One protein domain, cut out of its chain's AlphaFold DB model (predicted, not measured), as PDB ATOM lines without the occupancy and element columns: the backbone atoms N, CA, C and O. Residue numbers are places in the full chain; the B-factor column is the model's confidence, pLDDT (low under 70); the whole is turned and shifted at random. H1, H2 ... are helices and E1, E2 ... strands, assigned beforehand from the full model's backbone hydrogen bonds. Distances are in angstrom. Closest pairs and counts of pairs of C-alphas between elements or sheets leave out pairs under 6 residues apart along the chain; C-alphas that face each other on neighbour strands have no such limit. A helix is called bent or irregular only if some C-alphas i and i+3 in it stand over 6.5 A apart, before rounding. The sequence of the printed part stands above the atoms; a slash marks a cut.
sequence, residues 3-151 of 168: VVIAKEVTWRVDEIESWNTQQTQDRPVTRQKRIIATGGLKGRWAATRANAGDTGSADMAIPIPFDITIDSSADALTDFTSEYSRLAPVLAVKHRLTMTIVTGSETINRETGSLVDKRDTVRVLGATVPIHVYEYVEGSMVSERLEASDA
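This is residues 3 to 151 of the 168 residues of an uncharacterized protein of Aspergillus glaucus CBS 516.65 (UniProt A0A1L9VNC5). You are looking at one long, narrow, twisted sheet of two antiparallel strand hairpins side by side, E1 with E2 and E3 with E4, with three small helices gathered toward the end where E1 ends and E3 begins. Residues 47 to 75, with no named element, run back along the length of the sheet from E2 to H1, and residues 51 to 57 and 134 to 145 stick out. The 149 printed residues hold, in order, E1, E2, H1, H2, E3, E4 and H3; the sheet's order is E2, E1, E3, E4, all antiparallel, and the class is mixed, helices and strands. The whole is an extended rod, with a radius of gyration of the C-alphas of 23.3 A and spans of 75 by 30 by 29 A.

Begin with E1, residues 3 to 20, an inner strand that bends by 52 degrees at residue 7. Its hairpin partner E2, residues 30 to 46, is an edge strand antiparallel to it at 167 degrees; find N 9 and O 41, 2.9 A apart, within hydrogen-bond range. E2 bends by 78 degrees at residue 43. H1, residues 76 to 79, only grazes the sheet. H2, residues 82 to 87, is not on the sheet and is irregular: C-alphas 83 and 86 are 7.0 A apart. E3, residues 90 to 108, is antiparallel to E1 at 171 degrees, with N 10 and O 100 at 2.9 A. E2, H1, H2 and E3 form a split strand-helix-strand unit, two strands running the same way with E1 between them, and its crossover is right-handed. E4, residues 115 to 131, forms a hairpin with E3, antiparallel at 167 degrees, with N 99 and O 127 at 2.8 A; it bends by 60 degrees at residue 118. H3, residues 139 to 150, is close to H2 but not clearly touching; their closest C-alphas, Ser 82 and Ser 149, are 7.7 A apart. Every O i to N i+4 pair of H3 is within hydrogen-bond range; H2 has 0 of 2, with 2 of 3 O i to N i+3 pairs, and H1 is too short for an i+4 pair.

Find C-alpha 3 at (-30.233, -42.242, 30.049); from there E1 runs 51.8 A to C-alpha 20 at (19.711, -34.259, 18.843). E2 runs 44.6 A, E3 57.8 A and E4 39.1 A. H3 runs 17.1 A to C-alpha 150 at (22.945, -38.463, -1.585).

The farthest C-alphas, Glu 111 and Ala 151, are 75.8 A apart. The printed part has no cut, and the link from E2 to H1, 29 residues, is long. Mean pLDDT of the printed part is 75.2, and residues 20 to 29, 48 to 59, 73 to 90 and 132 to 151 are under 70.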
ATOM      1  N   VAL A   3     -31.415 -41.608  30.638       88.06
ATOM      2  CA  VAL A   3     -30.233 -42.242  30.049       88.06
ATOM      3  C   VAL A   3     -29.199 -41.185  29.703       88.06
ATOM      4  O   VAL A   3     -29.547 -40.084  29.274       88.06
ATOM      5  N   VAL A   4     -27.925 -41.518  29.896       90.00
ATOM      6  CA  VAL A   4     -26.806 -40.711  29.403       90.00
ATOM      7  C   VAL A   4     -26.524 -41.119  27.965       90.00
ATOM      8  O   VAL A   4     -26.518 -42.307  27.640       90.00
ATOM      9  N   ILE A   5     -26.288 -40.129  27.115       91.88
ATOM     10  CA  ILE A   5     -25.903 -40.332  25.722       91.88
ATOM     11  C   ILE A   5     -24.631 -39.548  25.418       91.88
ATOM     12  O   ILE A   5     -24.445 -38.449  25.937       91.88
ATOM     13  N   ALA A   6     -23.769 -40.081  24.562       93.12
ATOM     14  CA  ALA A   6     -22.737 -39.284  23.916       93.12
ATOM     15  C   ALA A   6     -23.354 -38.570  22.707       93.12
ATOM     16  O   ALA A   6     -24.150 -39.156  21.965       93.12
ATOM     17  N   LYS A   7     -23.018 -37.290  22.550       94.94
ATOM     18  CA  LYS A   7     -23.574 -36.402  21.518       94.94
ATOM     19  C   LYS A   7     -22.544 -35.933  20.516       94.94
ATOM     20  O   LYS A   7     -22.848 -35.728  19.346       94.94
ATOM     21  N   GLU A   8     -21.326 -35.757  20.990       95.31
ATOM     22  CA  GLU A   8     -20.232 -35.285  20.170       95.31
ATOM     23  C   GLU A   8     -18.942 -35.911  20.668       95.31
ATOM     24  O   GLU A   8     -18.714 -36.010  21.875       95.31
ATOM     25  N   VAL A   9     -18.113 -36.340  19.729       95.19
ATOM     26  CA  VAL A   9     -16.731 -36.725  19.976       95.19
ATOM     27  C   VAL A   9     -15.873 -35.891  19.055       95.19
ATOM     28  O   VAL A   9     -16.103 -35.876  17.852       95.19
ATOM     29  N   THR A  10     -14.889 -35.203  19.608       96.69
ATOM     30  CA  THR A  10     -13.859 -34.507  18.841       96.69
ATOM     31  C   THR A  10     -12.504 -35.087  19.187       96.69
ATOM     32  O   THR A  10     -12.273 -35.552  20.307       96.69
ATOM     33  N   TRP A  11     -11.600 -35.087  18.220       95.88
ATOM     34  CA  TRP A  11     -10.253 -35.592  18.405       95.88
ATOM     35  C   TRP A  11      -9.216 -34.725  17.708       95.88
ATOM     36  O   TRP A  11      -9.484 -33.994  16.752       95.88
ATOM     37  N   ARG A  12      -7.996 -34.832  18.218       94.94
ATOM     38  CA  ARG A  12      -6.800 -34.174  17.714       94.94
ATOM     39  C   ARG A  12      -5.616 -35.106  17.911       94.94
ATOM     40  O   ARG A  12      -5.406 -35.592  19.021       94.94
ATOM     41  N   VAL A  13      -4.828 -35.301  16.865       93.50
ATOM     42  CA  VAL A  13      -3.555 -36.014  16.924       93.50
ATOM     43  C   VAL A  13      -2.430 -34.994  16.852       93.50
ATOM     44  O   VAL A  13      -2.318 -34.223  15.897       93.50
ATOM     45  N   ASP A  14      -1.621 -34.980  17.899       92.00
ATOM     46  CA  ASP A  14      -0.387 -34.219  17.967       92.00
ATOM     47  C   ASP A  14       0.795 -35.119  17.627       92.00
ATOM     48  O   ASP A  14       0.900 -36.228  18.151       92.00
ATOM     49  N   GLU A  15       1.720 -34.595  16.840       88.69
ATOM     50  CA  GLU A  15       3.051 -35.148  16.651       88.69
ATOM     51  C   GLU A  15       4.060 -34.315  17.434       88.69
ATOM     52  O   GLU A  15       3.985 -33.084  17.495       88.69
ATOM     53  N   ILE A  16       4.969 -35.005  18.107       85.88
ATOM     54  CA  ILE A  16       6.028 -34.424  18.911       85.88
ATOM     55  C   ILE A  16       7.334 -35.024  18.424       85.88
ATOM     56  O   ILE A  16       7.650 -36.171  18.733       85.88
ATOM     57  N   GLU A  17       8.100 -34.214  17.721       82.12
ATOM     58  CA  GLU A  17       9.428 -34.559  17.252       82.12
ATOM     59  C   GLU A  17      10.455 -34.078  18.264       82.12
ATOM     60  O   GLU A  17      10.322 -33.021  18.891       82.12
ATOM     61  N   SER A  18      11.494 -34.875  18.438       78.50
ATOM     62  CA  SER A  18      12.668 -34.516  19.211       78.50
ATOM     63  C   SER A  18      13.897 -35.007  18.481       78.50
ATOM     64  O   SER A  18      13.960 -36.183  18.137       78.50
ATOM     65  N   TRP A  19      14.868 -34.131  18.251       73.00
ATOM     66  CA  TRP A  19      16.130 -34.520  17.634       73.00
ATOM     67  C   TRP A  19      17.317 -33.971  18.411       73.00
ATOM     68  O   TRP A  19      17.242 -32.928  19.071       73.00
ATOM     69  N   ASN A  20      18.425 -34.705  18.335       67.69
ATOM     70  CA  ASN A  20      19.711 -34.259  18.843       67.69
ATOM     71  C   ASN A  20      20.705 -34.165  17.686       67.69
ATOM     72  O   ASN A  20      21.055 -35.174  17.080       67.69
ATOM     73  N   THR A  21      21.145 -32.946  17.378       62.06
ATOM     74  CA  THR A  21      22.051 -32.669  16.261       62.06
ATOM     75  C   THR A  21      23.511 -33.001  16.563       62.06
ATOM     76  O   THR A  21      24.318 -32.953  15.647       62.06
ATOM     77  N   GLN A  22      23.903 -33.284  17.812       60.56
ATOM     78  CA  GLN A  22      25.291 -33.613  18.155       60.56
ATOM     79  C   GLN A  22      25.349 -34.684  19.245       60.56
ATOM     80  O   GLN A  22      24.640 -34.625  20.243       60.56
ATOM     81  N   GLN A  23      26.257 -35.646  19.089       54.19
ATOM     82  CA  GLN A  23      26.487 -36.760  20.017       54.19
ATOM     83  C   GLN A  23      27.053 -36.341  21.398       54.19
ATOM     84  O   GLN A  23      27.586 -37.167  22.133       54.19
ATOM     85  N   THR A  24      26.977 -35.061  21.763       53.38
ATOM     86  CA  THR A  24      27.449 -34.513  23.034       53.38
ATOM     87  C   THR A  24      26.282 -34.383  24.011       53.38
ATOM     88  O   THR A  24      25.295 -33.703  23.742       53.38
ATOM     89  N   GLN A  25      26.415 -35.036  25.165       57.38
ATOM     90  CA  GLN A  25      25.393 -35.225  26.208       57.38
ATOM     91  C   GLN A  25      24.782 -33.942  26.815       57.38
ATOM     92  O   GLN A  25      23.847 -34.048  27.601       57.38
ATOM     93  N   ASP A  26      25.285 -32.755  26.466       56.06
ATOM     94  CA  ASP A  26      25.140 -31.538  27.278       56.06
ATOM     95  C   ASP A  26      24.401 -30.380  26.572       56.06
ATOM     96  O   ASP A  26      24.437 -29.233  27.018       56.06
ATOM     97  N   ARG A  27      23.733 -30.646  25.438       58.25
ATOM     98  CA  ARG A  27      22.937 -29.638  24.709       58.25
ATOM     99  C   ARG A  27      21.429 -29.903  24.768       58.25
ATOM    100  O   ARG A  27      21.006 -31.058  24.828       58.25
ATOM    101  N   PRO A  28      20.603 -28.837  24.738       58.38
ATOM    102  CA  PRO A  28      19.155 -28.967  24.811       58.38
ATOM    103  C   PRO A  28      18.615 -29.690  23.576       58.38
ATOM    104  O   PRO A  28      18.857 -29.274  22.445       58.38
ATOM    105  N   VAL A  29      17.851 -30.756  23.813       68.44
ATOM    106  CA  VAL A  29      17.087 -31.467  22.782       68.44
ATOM    107  C   VAL A  29      16.114 -30.485  22.133       68.44
ATOM    108  O   VAL A  29      15.274 -29.896  22.821       68.44
ATOM    109  N   THR A  30      16.210 -30.305  20.816       73.19
ATOM    110  CA  THR A  30      15.213 -29.525  20.082       73.19
ATOM    111  C   THR A  30      13.927 -30.334  20.017       73.19
ATOM    112  O   THR A  30      13.955 -31.530  19.728       73.19
ATOM    113  N   ARG A  31      12.799 -29.695  20.342       79.31
ATOM    114  CA  ARG A  31      11.485 -30.335  20.375       79.31
ATOM    115  C   ARG A  31      10.481 -29.508  19.592       79.31
ATOM    116  O   ARG A  31      10.217 -28.363  19.955       79.31
ATOM    117  N   GLN A  32       9.877 -30.122  18.589       83.06
ATOM    118  CA  GLN A  32       8.812 -29.537  17.788       83.06
ATOM    119  C   GLN A  32       7.499 -30.255  18.093       83.06
ATOM    120  O   GLN A  32       7.472 -31.456  18.355       83.06
ATOM    121  N   LYS A  33       6.397 -29.504  18.129       87.12
ATOM    122  CA  LYS A  33       5.051 -30.057  18.284       87.12
ATOM    123  C   LYS A  33       4.176 -29.518  17.163       87.12
ATOM    124  O   LYS A  33       4.009 -28.302  17.076       87.12
ATOM    125  N   ARG A  34       3.556 -30.402  16.384       88.44
ATOM    126  CA  ARG A  34       2.593 -30.037  15.336       88.44
ATOM    127  C   ARG A  34       1.309 -30.857  15.435       88.44
ATOM    128  O   ARG A  34       1.259 -31.878  16.114       88.44
ATOM    129  N   ILE A  35       0.246 -30.351  14.819       91.31
ATOM    130  CA  ILE A  35      -1.045 -31.043  14.727       91.31
ATOM    131  C   ILE A  35      -1.082 -31.737  13.375       91.31
ATOM    132  O   ILE A  35      -0.976 -31.053  12.361       91.31
ATOM    133  N   ILE A  36      -1.255 -33.055  13.370       90.56
ATOM    134  CA  ILE A  36      -1.221 -33.858  12.138       90.56
ATOM    135  C   ILE A  36      -2.594 -34.377  11.713       90.56
ATOM    136  O   ILE A  36      -2.792 -34.737  10.560       90.56
ATOM    137  N   ALA A  37      -3.564 -34.397  12.630       92.31
ATOM    138  CA  ALA A  37      -4.949 -34.707  12.304       92.31
ATOM    139  C   ALA A  37      -5.901 -34.071  13.316       92.31
ATOM    140  O   ALA A  37      -5.615 -33.991  14.515       92.31
ATOM    141  N   THR A  38      -7.069 -33.660  12.843       94.50
ATOM    142  CA  THR A  38      -8.203 -33.260  13.678       94.50
ATOM    143  C   THR A  38      -9.477 -33.841  13.094       94.50
ATOM    144  O   THR A  38      -9.548 -34.169  11.911       94.50
ATOM    145  N   GLY A  39     -10.494 -33.994  13.927       94.69
ATOM    146  CA  GLY A  39     -11.793 -34.435  13.456       94.69
ATOM    147  C   GLY A  39     -12.835 -34.414  14.552       94.69
ATOM    148  O   GLY A  39     -12.564 -34.086  15.712       94.69
ATOM    149  N   GLY A  40     -14.055 -34.748  14.165       95.12
ATOM    150  CA  GLY A  40     -15.143 -34.894  15.104       95.12
ATOM    151  C   GLY A  40     -16.379 -35.491  14.460       95.12
ATOM    152  O   GLY A  40     -16.612 -35.350  13.261       95.12
ATOM    153  N   LEU A  41     -17.182 -36.145  15.287       95.06
ATOM    154  CA  LEU A  41     -18.479 -36.687  14.928       95.06
ATOM    155  C   LEU A  41     -19.520 -36.157  15.895       95.06
ATOM    156  O   LEU A  41     -19.330 -36.164  17.112       95.06
ATOM    157  N   LYS A  42     -20.659 -35.764  15.337       94.50
ATOM    158  CA  LYS A  42     -21.882 -35.504  16.090       94.50
ATOM    159  C   LYS A  42     -22.848 -36.646  15.839       94.50
ATOM    160  O   LYS A  42     -22.986 -37.109  14.710       94.50
ATOM    161  N   GLY A  43     -23.514 -37.100  16.886       91.81
ATOM    162  CA  GLY A  43     -24.387 -38.256  16.812       91.81
ATOM    163  C   GLY A  43     -25.197 -38.444  18.081       91.81
ATOM    164  O   GLY A  43     -25.242 -37.584  18.957       91.81
ATOM    165  N   ARG A  44     -25.877 -39.582  18.167       92.19
ATOM    166  CA  ARG A  44     -26.583 -40.004  19.374       92.19
ATOM    167  C   ARG A  44     -26.180 -41.436  19.677       92.19
ATOM    168  O   ARG A  44     -26.741 -42.365  19.102       92.19
ATOM    169  N   TRP A  45     -25.240 -41.601  20.598       93.19
ATOM    170  CA  TRP A  45     -24.777 -42.913  21.043       93.19
ATOM    171  C   TRP A  45     -25.246 -43.152  22.474       93.19
ATOM    172  O   TRP A  45     -24.962 -42.358  23.371       93.19
ATOM    173  N   ALA A  46     -26.006 -44.222  22.681       88.06
ATOM    174  CA  ALA A  46     -26.531 -44.609  23.986       88.06
ATOM    175  C   ALA A  46     -25.836 -45.881  24.473       88.06
ATOM    176  O   ALA A  46     -25.345 -46.669  23.666       88.06
ATOM    177  N   ALA A  47     -25.810 -46.087  25.789       82.88
ATOM    178  CA  ALA A  47     -25.251 -47.306  26.356       82.88
ATOM    179  C   ALA A  47     -26.063 -48.524  25.895       82.88
ATOM    180  O   ALA A  47     -27.287 -48.566  26.047       82.88
ATOM    181  N   THR A  48     -25.379 -49.523  25.349       68.00
ATOM    182  CA  THR A  48     -25.963 -50.837  25.066       68.00
ATOM    183  C   THR A  48     -25.880 -51.689  26.320       68.00
ATOM    184  O   THR A  48     -24.810 -51.851  26.901       68.00
ATOM    185  N   ARG A  49     -27.010 -52.252  26.754       60.78
ATOM    186  CA  ARG A  49     -27.018 -53.201  27.869       60.78
ATOM    187  C   ARG A  49     -26.337 -54.492  27.412       60.78
ATOM    188  O   ARG A  49     -26.850 -55.159  26.516       60.78
ATOM    189  N   ALA A  50     -25.208 -54.841  28.019       52.94
ATOM    190  CA  ALA A  50     -24.569 -56.135  27.812       52.94
ATOM    191  C   ALA A  50     -25.419 -57.228  28.485       52.94
ATOM    192  O   ALA A  50     -25.266 -57.482  29.667       52.94
ATOM    193  N   ASN A  51     -26.343 -57.829  27.728       47.91
ATOM    194  CA  ASN A  51     -27.181 -58.988  28.075       47.91
ATOM    195  C   ASN A  51     -28.075 -58.882  29.335       47.91
ATOM    196  O   ASN A  51     -27.745 -58.331  30.377       47.91
ATOM    197  N   ALA A  52     -29.274 -59.458  29.247       46.56
ATOM    198  CA  ALA A  52     -30.326 -59.361  30.265       46.56
ATOM    199  C   ALA A  52     -30.089 -60.192  31.551       46.56
ATOM    200  O   ALA A  52     -31.034 -60.395  32.310       46.56
ATOM    201  N   GLY A  53     -28.869 -60.682  31.797       49.81
ATOM    202  CA  GLY A  53     -28.564 -61.616  32.890       49.81
ATOM    203  C   GLY A  53     -27.549 -61.130  33.923       49.81
ATOM    204  O   GLY A  53     -27.403 -61.784  34.950       49.81
ATOM    205  N   ASP A  54     -26.860 -60.010  33.687       47.47
ATOM    206  CA  ASP A  54     -25.826 -59.537  34.608       47.47
ATOM    207  C   ASP A  54     -26.373 -58.420  35.508       47.47
ATOM    208  O   ASP A  54     -26.483 -57.254  35.131       47.47
ATOM    209  N   THR A  55     -26.815 -58.815  36.703       46.56
ATOM    210  CA  THR A  55     -27.225 -57.920  37.800       46.56
ATOM    211  C   THR A  55     -26.039 -57.314  38.555       46.56
ATOM    212  O   THR A  55     -26.243 -56.607  39.543       46.56
ATOM    213  N   GLY A  56     -24.803 -57.563  38.115       46.34
ATOM    214  CA  GLY A  56     -23.646 -56.814  38.578       46.34
ATOM    215  C   GLY A  56     -23.706 -55.363  38.108       46.34
ATOM    216  O   GLY A  56     -24.324 -55.038  37.099       46.34
ATOM    217  N   SER A  57     -23.035 -54.476  38.835       48.78
ATOM    218  CA  SER A  57     -22.685 -53.108  38.427       48.78
ATOM    219  C   SER A  57     -21.748 -53.117  37.200       48.78
ATOM    220  O   SER A  57     -20.653 -52.562  37.240       48.78
ATOM    221  N   ALA A  58     -22.126 -53.826  36.138       50.03
ATOM    222  CA  ALA A  58     -21.339 -54.018  34.939       50.03
ATOM    223  C   ALA A  58     -21.339 -52.713  34.144       50.03
ATOM    224  O   ALA A  58     -22.394 -52.184  33.784       50.03
ATOM    225  N   ASP A  59     -20.132 -52.192  33.944       61.78
ATOM    226  CA  ASP A  59     -19.788 -50.999  33.180       61.78
ATOM    227  C   ASP A  59     -20.720 -50.786  31.976       61.78
ATOM    228  O   ASP A  59     -20.657 -51.491  30.967       61.78
ATOM    229  N   MET A  60     -21.602 -49.788  32.070       70.19
ATOM    230  CA  MET A  60     -22.379 -49.345  30.915       70.19
ATOM    231  C   MET A  60     -21.450 -48.599  29.954       70.19
ATOM    232  O   MET A  60     -21.224 -47.398  30.098       70.19
ATOM    233  N   ALA A  61     -20.927 -49.309  28.957       82.62
ATOM    234  CA  ALA A  61     -20.143 -48.720  27.880       82.62
ATOM    235  C   ALA A  61     -21.053 -48.121  26.790       82.62
ATOM    236  O   ALA A  61     -22.051 -48.721  26.380       82.62
ATOM    237  N   ILE A  62     -20.687 -46.937  26.292       87.88
ATOM    238  CA  ILE A  62     -21.293 -46.320  25.104       87.88
ATOM    239  C   ILE A  62     -20.334 -46.556  23.932       87.88
ATOM    240  O   ILE A  62     -19.289 -45.905  23.887       87.88
ATOM    241  N   PRO A  63     -20.638 -47.470  22.993       88.94
ATOM    242  CA  PRO A  63     -19.800 -47.664  21.819       88.94
ATOM    243  C   PRO A  63     -19.962 -46.475  20.865       88.94
ATOM    244  O   PRO A  63     -21.075 -46.142  20.454       88.94
ATOM    245  N   ILE A  64     -18.848 -45.838  20.507       88.94
ATOM    246  CA  ILE A  64     -18.811 -44.734  19.544       88.94
ATOM    247  C   ILE A  64     -17.872 -45.151  18.408       88.94
ATOM    248  O   ILE A  64     -16.660 -45.132  18.612       88.94
ATOM    249  N   PRO A  65     -18.395 -45.567  17.242       87.50
ATOM    250  CA  PRO A  65     -17.557 -45.897  16.099       87.50
ATOM    251  C   PRO A  65     -17.028 -44.610  15.460       87.50
ATOM    252  O   PRO A  65     -17.804 -43.711  15.131       87.50
ATOM    253  N   PHE A  66     -15.713 -44.523  15.296       85.31
ATOM    254  CA  PHE A  66     -15.053 -43.464  14.543       85.31
ATOM    255  C   PHE A  66     -13.697 -43.961  14.047       85.31
ATOM    256  O   PHE A  66     -13.061 -44.782  14.705       85.31
ATOM    257  N   ASP A  67     -13.257 -43.408  12.922       87.69
ATOM    258  CA  ASP A  67     -11.951 -43.681  12.338       87.69
ATOM    259  C   ASP A  67     -11.119 -42.398  12.320       87.69
ATOM    260  O   ASP A  67     -11.632 -41.303  12.067       87.69
ATOM    261  N   ILE A  68      -9.822 -42.533  12.589       87.44
ATOM    262  CA  ILE A  68      -8.854 -41.443  12.465       87.44
ATOM    263  C   ILE A  68      -7.976 -41.749  11.262       87.44
ATOM    264  O   ILE A  68      -7.246 -42.735  11.256       87.44
ATOM    265  N   THR A  69      -8.032 -40.883  10.255       85.12
ATOM    266  CA  THR A  69      -7.114 -40.918   9.114       85.12
ATOM    267  C   THR A  69      -6.070 -39.822   9.295       85.12
ATOM    268  O   THR A  69      -6.424 -38.677   9.577       85.12
ATOM    269  N   ILE A  70      -4.794 -40.179   9.165       84.12
ATOM    270  CA  ILE A  70      -3.667 -39.242   9.149       84.12
ATOM    271  C   ILE A  70      -3.189 -39.178   7.701       84.12
ATOM    272  O   ILE A  70      -2.958 -40.220   7.089       84.12
ATOM    273  N   ASP A  71      -3.099 -37.971   7.146       78.31
ATOM    274  CA  ASP A  71      -2.618 -37.792   5.778       78.31
ATOM    275  C   ASP A  71      -1.135 -38.182   5.687       78.31
ATOM    276  O   ASP A  71      -0.337 -37.848   6.562       78.31
ATOM    277  N   SER A  72      -0.762 -38.853   4.599       72.25
ATOM    278  CA  SER A  72       0.631 -39.098   4.214       72.25
ATOM    279  C   SER A  72       1.491 -37.831   4.146       72.25
ATOM    280  O   SER A  72       2.704 -37.909   4.312       72.25
ATOM    281  N   SER A  73       0.888 -36.655   3.948       69.00
ATOM    282  CA  SER A  73       1.588 -35.369   4.009       69.00
ATOM    283  C   SER A  73       2.095 -35.007   5.409       69.00
ATOM    284  O   SER A  73       2.833 -34.039   5.550       69.00
ATOM    285  N   ALA A  74       1.658 -35.718   6.451       67.94
ATOM    286  CA  ALA A  74       2.090 -35.523   7.830       67.94
ATOM    287  C   ALA A  74       3.285 -36.413   8.215       67.94
ATOM    288  O   ALA A  74       3.501 -36.674   9.396       67.94
ATOM    289  N   ASP A  75       4.049 -36.891   7.231       69.25
ATOM    290  CA  ASP A  75       5.296 -37.616   7.461       69.25
ATOM    291  C   ASP A  75       6.312 -36.692   8.162       69.25
ATOM    292  O   ASP A  75       6.555 -35.562   7.738       69.25
ATOM    293  N   ALA A  76       6.879 -37.134   9.285       65.50
ATOM    294  CA  ALA A  76       7.890 -36.380  10.033       65.50
ATOM    295  C   ALA A  76       9.186 -36.191   9.221       65.50
ATOM    296  O   ALA A  76       9.956 -35.259   9.454       65.50
ATOM    297  N   LEU A  77       9.429 -37.055   8.231       62.06
ATOM    298  CA  LEU A  77      10.606 -36.990   7.369       62.06
ATOM    299  C   LEU A  77      10.566 -35.812   6.390       62.06
ATOM    300  O   LEU A  77      11.628 -35.369   5.959       62.06
ATOM    301  N   THR A  78       9.391 -35.267   6.052       60.44
ATOM    302  CA  THR A  78       9.311 -34.103   5.147       60.44
ATOM    303  C   THR A  78       9.887 -32.840   5.771       60.44
ATOM    304  O   THR A  78      10.367 -31.964   5.055       60.44
ATOM    305  N   ASP A  79       9.848 -32.748   7.100       60.47
ATOM    306  CA  ASP A  79      10.358 -31.598   7.850       60.47
ATOM    307  C   ASP A  79      11.872 -31.720   8.093       60.47
ATOM    308  O   ASP A  79      12.538 -30.749   8.466       60.47
ATOM    309  N   PHE A  80      12.441 -32.901   7.831       60.53
ATOM    310  CA  PHE A  80      13.861 -33.164   7.969       60.53
ATOM    311  C   PHE A  80      14.616 -32.693   6.722       60.53
ATOM    312  O   PHE A  80      14.787 -33.416   5.742       60.53
ATOM    313  N   THR A  81      15.079 -31.443   6.742       56.72
ATOM    314  CA  THR A  81      15.898 -30.907   5.650       56.72
ATOM    315  C   THR A  81      17.297 -31.533   5.655       56.72
ATOM    316  O   THR A  81      17.891 -31.810   6.701       56.72
ATOM    317  N   SER A  82      17.870 -31.737   4.468       51.41
ATOM    318  CA  SER A  82      19.203 -32.331   4.276       51.41
ATOM    319  C   SER A  82      20.347 -31.545   4.935       51.41
ATOM    320  O   SER A  82      21.462 -32.046   5.030       51.41
ATOM    321  N   GLU A  83      20.093 -30.341   5.452       54.19
ATOM    322  CA  GLU A  83      21.071 -29.557   6.215       54.19
ATOM    323  C   GLU A  83      21.485 -30.247   7.526       54.19
ATOM    324  O   GLU A  83      22.597 -30.038   8.018       54.19
ATOM    325  N   TYR A  84      20.633 -31.129   8.060       53.72
ATOM    326  CA  TYR A  84      20.896 -31.894   9.278       53.72
ATOM    327  C   TYR A  84      21.624 -33.229   9.032       53.72
ATOM    328  O   TYR A  84      22.072 -33.862   9.989       53.72
ATOM    329  N   SER A  85      21.799 -33.655   7.772       52.59
ATOM    330  CA  SER A  85      22.355 -34.974   7.415       52.59
ATOM    331  C   SER A  85      23.827 -35.151   7.802       52.59
ATOM    332  O   SER A  85      24.271 -36.265   8.069       52.59
ATOM    333  N   ARG A  86      24.584 -34.051   7.923       54.56
ATOM    334  CA  ARG A  86      26.029 -34.090   8.214       54.56
ATOM    335  C   ARG A  86      26.381 -34.619   9.610       54.56
ATOM    336  O   ARG A  86      27.559 -34.841   9.873       54.56
ATOM    337  N   LEU A  87      25.401 -34.797  10.504       55.47
ATOM    338  CA  LEU A  87      25.628 -35.191  11.902       55.47
ATOM    339  C   LEU A  87      24.820 -36.417  12.371       55.47
ATOM    340  O   LEU A  87      24.813 -36.689  13.568       55.47
ATOM    341  N   ALA A  88      24.175 -37.163  11.462       56.72
ATOM    342  CA  ALA A  88      23.321 -38.323  11.775       56.72
ATOM    343  C   ALA A  88      22.437 -38.128  13.036       56.72
ATOM    344  O   ALA A  88      22.602 -38.846  14.029       56.72
ATOM    345  N   PRO A  89      21.526 -37.136  13.051       63.00
ATOM    346  CA  PRO A  89      20.733 -36.842  14.238       63.00
ATOM    347  C   PRO A  89      19.820 -38.015  14.584       63.00
ATOM    348  O   PRO A  89      19.148 -38.570  13.717       63.00
ATOM    349  N   VAL A  90      19.738 -38.357  15.870       65.38
ATOM    350  CA  VAL A  90      18.712 -39.289  16.348       65.38
ATOM    351  C   VAL A  90      17.393 -38.524  16.404       65.38
ATOM    352  O   VAL A  90      17.204 -37.697  17.299       65.38
ATOM    353  N   LEU A  91      16.508 -38.770  15.436       71.75
ATOM    354  CA  LEU A  91      15.133 -38.273  15.425       71.75
ATOM    355  C   LEU A  91      14.235 -39.254  16.187       71.75
ATOM    356  O   LEU A  91      14.196 -40.445  15.896       71.75
ATOM    357  N   ALA A  92      13.499 -38.746  17.167       74.94
ATOM    358  CA  ALA A  92      12.474 -39.478  17.887       74.94
ATOM    359  C   ALA A  92      11.129 -38.774  17.707       74.94
ATOM    360  O   ALA A  92      10.965 -37.623  18.122       74.94
ATOM    361  N   VAL A  93      10.169 -39.492  17.131       79.25
ATOM    362  CA  VAL A  93       8.804 -39.020  16.881       79.25
ATOM    363  C   VAL A  93       7.855 -39.670  17.887       79.25
ATOM    364  O   VAL A  93       7.954 -40.861  18.186       79.25
ATOM    365  N   LYS A  94       6.951 -38.883  18.474       84.31
ATOM    366  CA  LYS A  94       5.915 -39.353  19.402       84.31
ATOM    367  C   LYS A  94       4.564 -38.773  19.030       84.31
ATOM    368  O   LYS A  94       4.398 -37.556  19.022       84.31
ATOM    369  N   HIS A  95       3.566 -39.631  18.880       88.88
ATOM    370  CA  HIS A  95       2.196 -39.212  18.605       88.88
ATOM    371  C   HIS A  95       1.329 -39.246  19.864       88.88
ATOM    372  O   HIS A  95       1.481 -40.105  20.740       88.88
ATOM    373  N   ARG A  96       0.404 -38.292  19.989       91.38
ATOM    374  CA  ARG A  96      -0.568 -38.215  21.087       91.38
ATOM    375  C   ARG A  96      -1.960 -37.941  20.542       91.38
ATOM    376  O   ARG A  96      -2.179 -36.916  19.906       91.38
ATOM    377  N   LEU A  97      -2.909 -38.808  20.875       93.50
ATOM    378  CA  LEU A  97      -4.329 -38.605  20.620       93.50
ATOM    379  C   LEU A  97      -4.950 -37.877  21.808       93.50
ATOM    380  O   LEU A  97      -4.877 -38.354  22.936       93.50
ATOM    381  N   THR A  98      -5.589 -36.743  21.560       95.50
ATOM    382  CA  THR A  98      -6.471 -36.078  22.519       95.50
ATOM    383  C   THR A  98      -7.902 -36.200  22.030       95.50
ATOM    384  O   THR A  98      -8.197 -35.806  20.905       95.50
ATOM    385  N   MET A  99      -8.785 -36.721  22.873       95.31
ATOM    386  CA  MET A  99     -10.211 -36.865  22.598       95.31
ATOM    387  C   MET A  99     -11.024 -36.068  23.603       95.31
ATOM    388  O   MET A  99     -10.700 -36.044  24.789       95.31
ATOM    389  N   THR A 100     -12.108 -35.470  23.127       96.38
ATOM    390  CA  THR A 100     -13.126 -34.827  23.953       96.38
ATOM    391  C   THR A 100     -14.486 -35.419  23.611       96.38
ATOM    392  O   THR A 100     -14.854 -35.492  22.444       96.38
ATOM    393  N   ILE A 101     -15.243 -35.834  24.623       94.50
ATOM    394  CA  ILE A 101     -16.587 -36.393  24.491       94.50
ATOM    395  C   ILE A 101     -17.562 -35.467  25.209       94.50
ATOM    396  O   ILE A 101     -17.422 -35.204  26.406       94.50
ATOM    397  N   VAL A 102     -18.580 -35.007  24.494       95.19
ATOM    398  CA  VAL A 102     -19.704 -34.262  25.057       95.19
ATOM    399  C   VAL A 102     -20.857 -35.228  25.274       95.19
ATOM    400  O   VAL A 102     -21.292 -35.926  24.353       95.19
ATOM    401  N   THR A 103     -21.371 -35.266  26.498       94.75
ATOM    402  CA  THR A 103     -22.522 -36.090  26.866       94.75
ATOM    403  C   THR A 103     -23.765 -35.240  27.069       94.75
ATOM    404  O   THR A 103     -23.696 -34.081  27.477       94.75
ATOM    405  N   GLY A 104     -24.923 -35.838  26.816       93.38
ATOM    406  CA  GLY A 104     -26.233 -35.316  27.171       93.38
ATOM    407  C   GLY A 104     -27.012 -36.323  28.009       93.38
ATOM    408  O   GLY A 104     -26.559 -37.442  28.254       93.38
ATOM    409  N   SER A 105     -28.216 -35.937  28.417       91.94
ATOM    410  CA  SER A 105     -29.168 -36.857  29.036       91.94
ATOM    411  C   SER A 105     -30.513 -36.773  28.344       91.94
ATOM    412  O   SER A 105     -30.938 -35.699  27.921       91.94
ATOM    413  N   GLU A 106     -31.192 -37.902  28.254       92.62
ATOM    414  CA  GLU A 106     -32.539 -38.004  27.710       92.62
ATOM    415  C   GLU A 106     -33.432 -38.718  28.713       92.62
ATOM    416  O   GLU A 106     -33.053 -39.749  29.271       92.62
ATOM    417  N   THR A 107     -34.620 -38.176  28.949       91.69
ATOM    418  CA  THR A 107     -35.637 -38.800  29.789       91.69
ATOM    419  C   THR A 107     -36.694 -39.408  28.888       91.69
ATOM    420  O   THR A 107     -37.352 -38.708  28.127       91.69
ATOM    421  N   ILE A 108     -36.863 -40.721  28.985       90.75
ATOM    422  CA  ILE A 108     -37.778 -41.514  28.168       90.75
ATOM    423  C   ILE A 108     -38.923 -42.010  29.056       90.75
ATOM    424  O   ILE A 108     -38.682 -42.535  30.154       90.75
ATOM    425  N   ASN A 109     -40.166 -41.854  28.608       91.75
ATOM    426  CA  ASN A 109     -41.325 -42.472  29.243       91.75
ATOM    427  C   ASN A 109     -41.216 -43.996  29.076       91.75
ATOM    428  O   ASN A 109     -41.070 -44.491  27.963       91.75
ATOM    429  N   ARG A 110     -41.255 -44.745  30.184       86.56
ATOM    430  CA  ARG A 110     -41.082 -46.206  30.154       86.56
ATOM    431  C   ARG A 110     -42.247 -46.934  29.490       86.56
ATOM    432  O   ARG A 110     -42.018 -47.982  28.906       86.56
ATOM    433  N   GLU A 111     -43.455 -46.397  29.599       88.62
ATOM    434  CA  GLU A 111     -44.666 -47.039  29.088       88.62
ATOM    435  C   GLU A 111     -44.803 -46.831  27.582       88.62
ATOM    436  O   GLU A 111     -45.109 -47.763  26.848       88.62
ATOM    437  N   THR A 112     -44.526 -45.614  27.111       89.88
ATOM    438  CA  THR A 112     -44.712 -45.250  25.700       89.88
ATOM    439  C   THR A 112     -43.426 -45.286  24.880       89.88
ATOM    440  O   THR A 112     -43.467 -45.110  23.665       89.88
ATOM    441  N   GLY A 113     -42.262 -45.417  25.524       86.31
ATOM    442  CA  GLY A 113     -40.952 -45.283  24.877       86.31
ATOM    443  C   GLY A 113     -40.657 -43.878  24.336       86.31
ATOM    444  O   GLY A 113     -39.650 -43.680  23.660       86.31
ATOM    445  N   SER A 114     -41.519 -42.893  24.607       90.44
ATOM    446  CA  SER A 114     -41.405 -41.548  24.038       90.44
ATOM    447  C   SER A 114     -40.387 -40.693  24.788       90.44
ATOM    448  O   SER A 114     -40.292 -40.758  26.015       90.44
ATOM    449  N   LEU A 115     -39.650 -39.855  24.058       90.62
ATOM    450  CA  LEU A 115     -38.768 -38.847  24.642       90.62
ATOM    451  C   LEU A 115     -39.610 -37.762  25.329       90.62
ATOM    452  O   LEU A 115     -40.454 -37.137  24.696       90.62
ATOM    453  N   VAL A 116     -39.374 -37.555  26.621       93.50
ATOM    454  CA  VAL A 116     -40.084 -36.585  27.471       93.50
ATOM    455  C   VAL A 116     -39.251 -35.326  27.677       93.50
ATOM    456  O   VAL A 116     -39.791 -34.228  27.709       93.50
ATOM    457  N   ASP A 117     -37.936 -35.490  27.824       92.31
ATOM    458  CA  ASP A 117     -37.008 -34.386  28.058       92.31
ATOM    459  C   ASP A 117     -35.628 -34.708  27.474       92.31
ATOM    460  O   ASP A 117     -35.213 -35.872  27.419       92.31
ATOM    461  N   LYS A 118     -34.908 -33.673  27.043       91.75
ATOM    462  CA  LYS A 118     -33.573 -33.766  26.457       91.75
ATOM    463  C   LYS A 118     -32.712 -32.619  26.962       91.75
ATOM    464  O   LYS A 118     -32.976 -31.453  26.694       91.75
ATOM    465  N   ARG A 119     -31.592 -32.972  27.588       91.19
ATOM    466  CA  ARG A 119     -30.547 -32.029  27.980       91.19
ATOM    467  C   ARG A 119     -29.349 -32.157  27.055       91.19
ATOM    468  O   ARG A 119     -28.756 -33.235  26.930       91.19
ATOM    469  N   ASP A 120     -29.003 -31.059  26.389       80.12
ATOM    470  CA  ASP A 120     -27.986 -31.057  25.334       80.12
ATOM    471  C   ASP A 120     -26.552 -31.202  25.807       80.12
ATOM    472  O   ASP A 120     -25.810 -31.955  25.186       80.12
ATOM    473  N   THR A 121     -26.221 -30.660  26.972       83.19
ATOM    474  CA  THR A 121     -24.892 -30.839  27.551       83.19
ATOM    475  C   THR A 121     -25.015 -31.124  29.037       83.19
ATOM    476  O   THR A 121     -25.601 -30.348  29.799       83.19
ATOM    477  N   VAL A 122     -24.480 -32.269  29.445       80.81
ATOM    478  CA  VAL A 122     -24.426 -32.721  30.837       80.81
ATOM    479  C   VAL A 122     -22.989 -32.699  31.327       80.81
ATOM    480  O   VAL A 122     -22.725 -32.124  32.382       80.81
ATOM    481  N   ARG A 123     -22.051 -33.282  30.570       90.31
ATOM    482  CA  ARG A 123     -20.617 -33.263  30.881       90.31
ATOM    483  C   ARG A 123     -19.776 -33.204  29.615       90.31
ATOM    484  O   ARG A 123     -20.186 -33.677  28.559       90.31
ATOM    485  N   VAL A 124     -18.573 -32.667  29.769       92.62
ATOM    486  CA  VAL A 124     -17.496 -32.755  28.786       92.62
ATOM    487  C   VAL A 124     -16.375 -33.559  29.432       92.62
ATOM    488  O   VAL A 124     -15.941 -33.234  30.537       92.62
ATOM    489  N   LEU A 125     -15.963 -34.642  28.787       92.06
ATOM    490  CA  LEU A 125     -14.912 -35.546  29.247       92.06
ATOM    491  C   LEU A 125     -13.752 -35.480  28.263       92.06
ATOM    492  O   LEU A 125     -13.983 -35.462  27.060       92.06
ATOM    493  N   GLY A 126     -12.519 -35.450  28.762       92.44
ATOM    494  CA  GLY A 126     -11.324 -35.374  27.928       92.44
ATOM    495  C   GLY A 126     -10.298 -36.420  28.334       92.44
ATOM    496  O   GLY A 126     -10.136 -36.700  29.522       92.44
ATOM    497  N   ALA A 127      -9.599 -36.979  27.354       92.25
ATOM    498  CA  ALA A 127      -8.491 -37.894  27.576       92.25
ATOM    499  C   ALA A 127      -7.375 -37.622  26.570       92.25
ATOM    500  O   ALA A 127      -7.637 -37.303  25.410       92.25
ATOM    501  N   THR A 128      -6.128 -37.784  27.008       92.44
ATOM    502  CA  THR A 128      -4.966 -37.754  26.120       92.44
ATOM    503  C   THR A 128      -4.171 -39.034  26.298       92.44
ATOM    504  O   THR A 128      -3.694 -39.312  27.396       92.44
ATOM    505  N   VAL A 129      -3.990 -39.782  25.215       89.75
ATOM    506  CA  VAL A 129      -3.289 -41.069  25.203       89.75
ATOM    507  C   VAL A 129      -2.129 -41.040  24.202       89.75
ATOM    508  O   VAL A 129      -2.234 -40.387  23.159       89.75
ATOM    509  N   PRO A 130      -0.986 -41.679  24.507       87.25
ATOM    510  CA  PRO A 130       0.073 -41.866  23.522       87.25
ATOM    511  C   PRO A 130      -0.397 -42.834  22.429       87.25
ATOM    512  O   PRO A 130      -1.059 -43.826  22.727       87.25
ATOM    513  N   ILE A 131      -0.039 -42.557  21.176       83.38
ATOM    514  CA  ILE A 131      -0.187 -43.511  20.073       83.38
ATOM    515  C   ILE A 131       1.198 -44.098  19.824       83.38
ATOM    516  O   ILE A 131       2.136 -43.374  19.485       83.38
ATOM    517  N   HIS A 132       1.337 -45.402  20.028       68.12
ATOM    518  CA  HIS A 132       2.559 -46.108  19.674       68.12
ATOM    519  C   HIS A 132       2.506 -46.431  18.182       68.12
ATOM    520  O   HIS A 132       1.795 -47.345  17.771       68.12
ATOM    521  N   VAL A 133       3.227 -45.657  17.375       63.44
ATOM    522  CA  VAL A 133       3.456 -45.999  15.971       63.44
ATOM    523  C   VAL A 133       4.584 -47.024  15.948       63.44
ATOM    524  O   VAL A 133       5.744 -46.695  16.183       63.44
ATOM    525  N   TYR A 134       4.231 -48.293  15.753       50.69
ATOM    526  CA  TYR A 134       5.206 -49.339  15.465       50.69
ATOM    527  C   TYR A 134       5.538 -49.255  13.979       50.69
ATOM    528  O   TYR A 134       4.901 -49.899  13.148       50.69
ATOM    529  N   GLU A 135       6.498 -48.405  13.640       49.66
ATOM    530  CA  GLU A 135       7.031 -48.344  12.287       49.66
ATOM    531  C   GLU A 135       7.928 -49.572  12.072       49.66
ATOM    532  O   GLU A 135       9.092 -49.602  12.466       49.66
ATOM    533  N   TYR A 136       7.372 -50.636  11.489       39.03
ATOM    534  CA  TYR A 136       8.187 -51.676  10.867       39.03
ATOM    535  C   TYR A 136       8.650 -51.138   9.518       39.03
ATOM    536  O   TYR A 136       8.077 -51.454   8.479       39.03
ATOM    537  N   VAL A 137       9.668 -50.280   9.538       42.88
ATOM    538  CA  VAL A 137      10.382 -49.951   8.309       42.88
ATOM    539  C   VAL A 137      11.346 -51.100   8.051       42.88
ATOM    540  O   VAL A 137      12.276 -51.339   8.823       42.88
ATOM    541  N   GLU A 138      11.091 -51.861   6.990       45.25
ATOM    542  CA  GLU A 138      12.066 -52.819   6.481       45.25
ATOM    543  C   GLU A 138      13.334 -52.023   6.139       45.25
ATOM    544  O   GLU A 138      13.262 -51.023   5.423       45.25
ATOM    545  N   GLY A 139      14.484 -52.394   6.716       45.69
ATOM    546  CA  GLY A 139      15.703 -51.571   6.665       45.69
ATOM    547  C   GLY A 139      16.142 -51.175   5.247       45.69
ATOM    548  O   GLY A 139      16.793 -50.149   5.073       45.69
ATOM    549  N   SER A 140      15.707 -51.934   4.237       47.81
ATOM    550  CA  SER A 140      15.851 -51.631   2.812       47.81
ATOM    551  C   SER A 140      15.269 -50.271   2.411       47.81
ATOM    552  O   SER A 140      15.933 -49.535   1.687       47.81
ATOM    553  N   MET A 141      14.091 -49.879   2.912       48.84
ATOM    554  CA  MET A 141      13.457 -48.602   2.547       48.84
ATOM    555  C   MET A 141      14.140 -47.388   3.180       48.84
ATOM    556  O   MET A 141      14.123 -46.301   2.601       48.84
ATOM    557  N   VAL A 142      14.756 -47.557   4.356       52.69
ATOM    558  CA  VAL A 142      15.555 -46.495   4.991       52.69
ATOM    559  C   VAL A 142      16.835 -46.262   4.192       52.69
ATOM    560  O   VAL A 142      17.175 -45.116   3.906       52.69
ATOM    561  N   SER A 143      17.513 -47.341   3.792       51.56
ATOM    562  CA  SER A 143      18.730 -47.274   2.979       51.56
ATOM    563  C   SER A 143      18.471 -46.677   1.595       51.56
ATOM    564  O   SER A 143      19.175 -45.755   1.200       51.56
ATOM    565  N   GLU A 144      17.421 -47.114   0.898       53.50
ATOM    566  CA  GLU A 144      17.088 -46.628  -0.449       53.50
ATOM    567  C   GLU A 144      16.726 -45.130  -0.457       53.50
ATOM    568  O   GLU A 144      17.100 -44.388  -1.366       53.50
ATOM    569  N   ARG A 145      16.057 -44.642   0.598       53.09
ATOM    570  CA  ARG A 145      15.715 -43.216   0.740       53.09
ATOM    571  C   ARG A 145      16.897 -42.343   1.164       53.09
ATOM    572  O   ARG A 145      16.976 -41.202   0.710       53.09
ATOM    573  N   LEU A 146      17.823 -42.854   1.983       52.19
ATOM    574  CA  LEU A 146      19.076 -42.149   2.284       52.19
ATOM    575  C   LEU A 146      19.942 -42.012   1.025       52.19
ATOM    576  O   LEU A 146      20.415 -40.913   0.731       52.19
ATOM    577  N   GLU A 147      20.080 -43.092   0.252       51.78
ATOM    578  CA  GLU A 147      20.859 -43.119  -0.993       51.78
ATOM    579  C   GLU A 147      20.275 -42.192  -2.069       51.78
ATOM    580  O   GLU A 147      21.021 -41.508  -2.772       51.78
ATOM    581  N   ALA A 148      18.945 -42.077  -2.156       53.53
ATOM    582  CA  ALA A 148      18.293 -41.126  -3.055       53.53
ATOM    583  C   ALA A 148      18.576 -39.654  -2.689       53.53
ATOM    584  O   ALA A 148      18.600 -38.798  -3.576       53.53
ATOM    585  N   SER A 149      18.814 -39.349  -1.408       48.47
ATOM    586  CA  SER A 149      19.162 -37.993  -0.953       48.47
ATOM    587  C   SER A 149      20.632 -37.630  -1.213       48.47
ATOM    588  O   SER A 149      20.933 -36.466  -1.483       48.47
ATOM    589  N   ASP A 150      21.525 -38.625  -1.230       46.78
ATOM    590  CA  ASP A 150      22.945 -38.463  -1.585       46.78
ATOM    591  C   ASP A 150      23.180 -38.401  -3.107       46.78
ATOM    592  O   ASP A 150      24.231 -37.943  -3.564       46.78
ATOM    593  N   ALA A 151      22.193 -38.791  -3.922       50.78
ATOM    594  CA  ALA A 151      22.298 -38.786  -5.383       50.78
ATOM    595  C   ALA A 151      22.369 -37.377  -6.016       50.78
ATOM    596  O   ALA A 151      22.604 -37.257  -7.218       50.78
TER     597      ALA A 151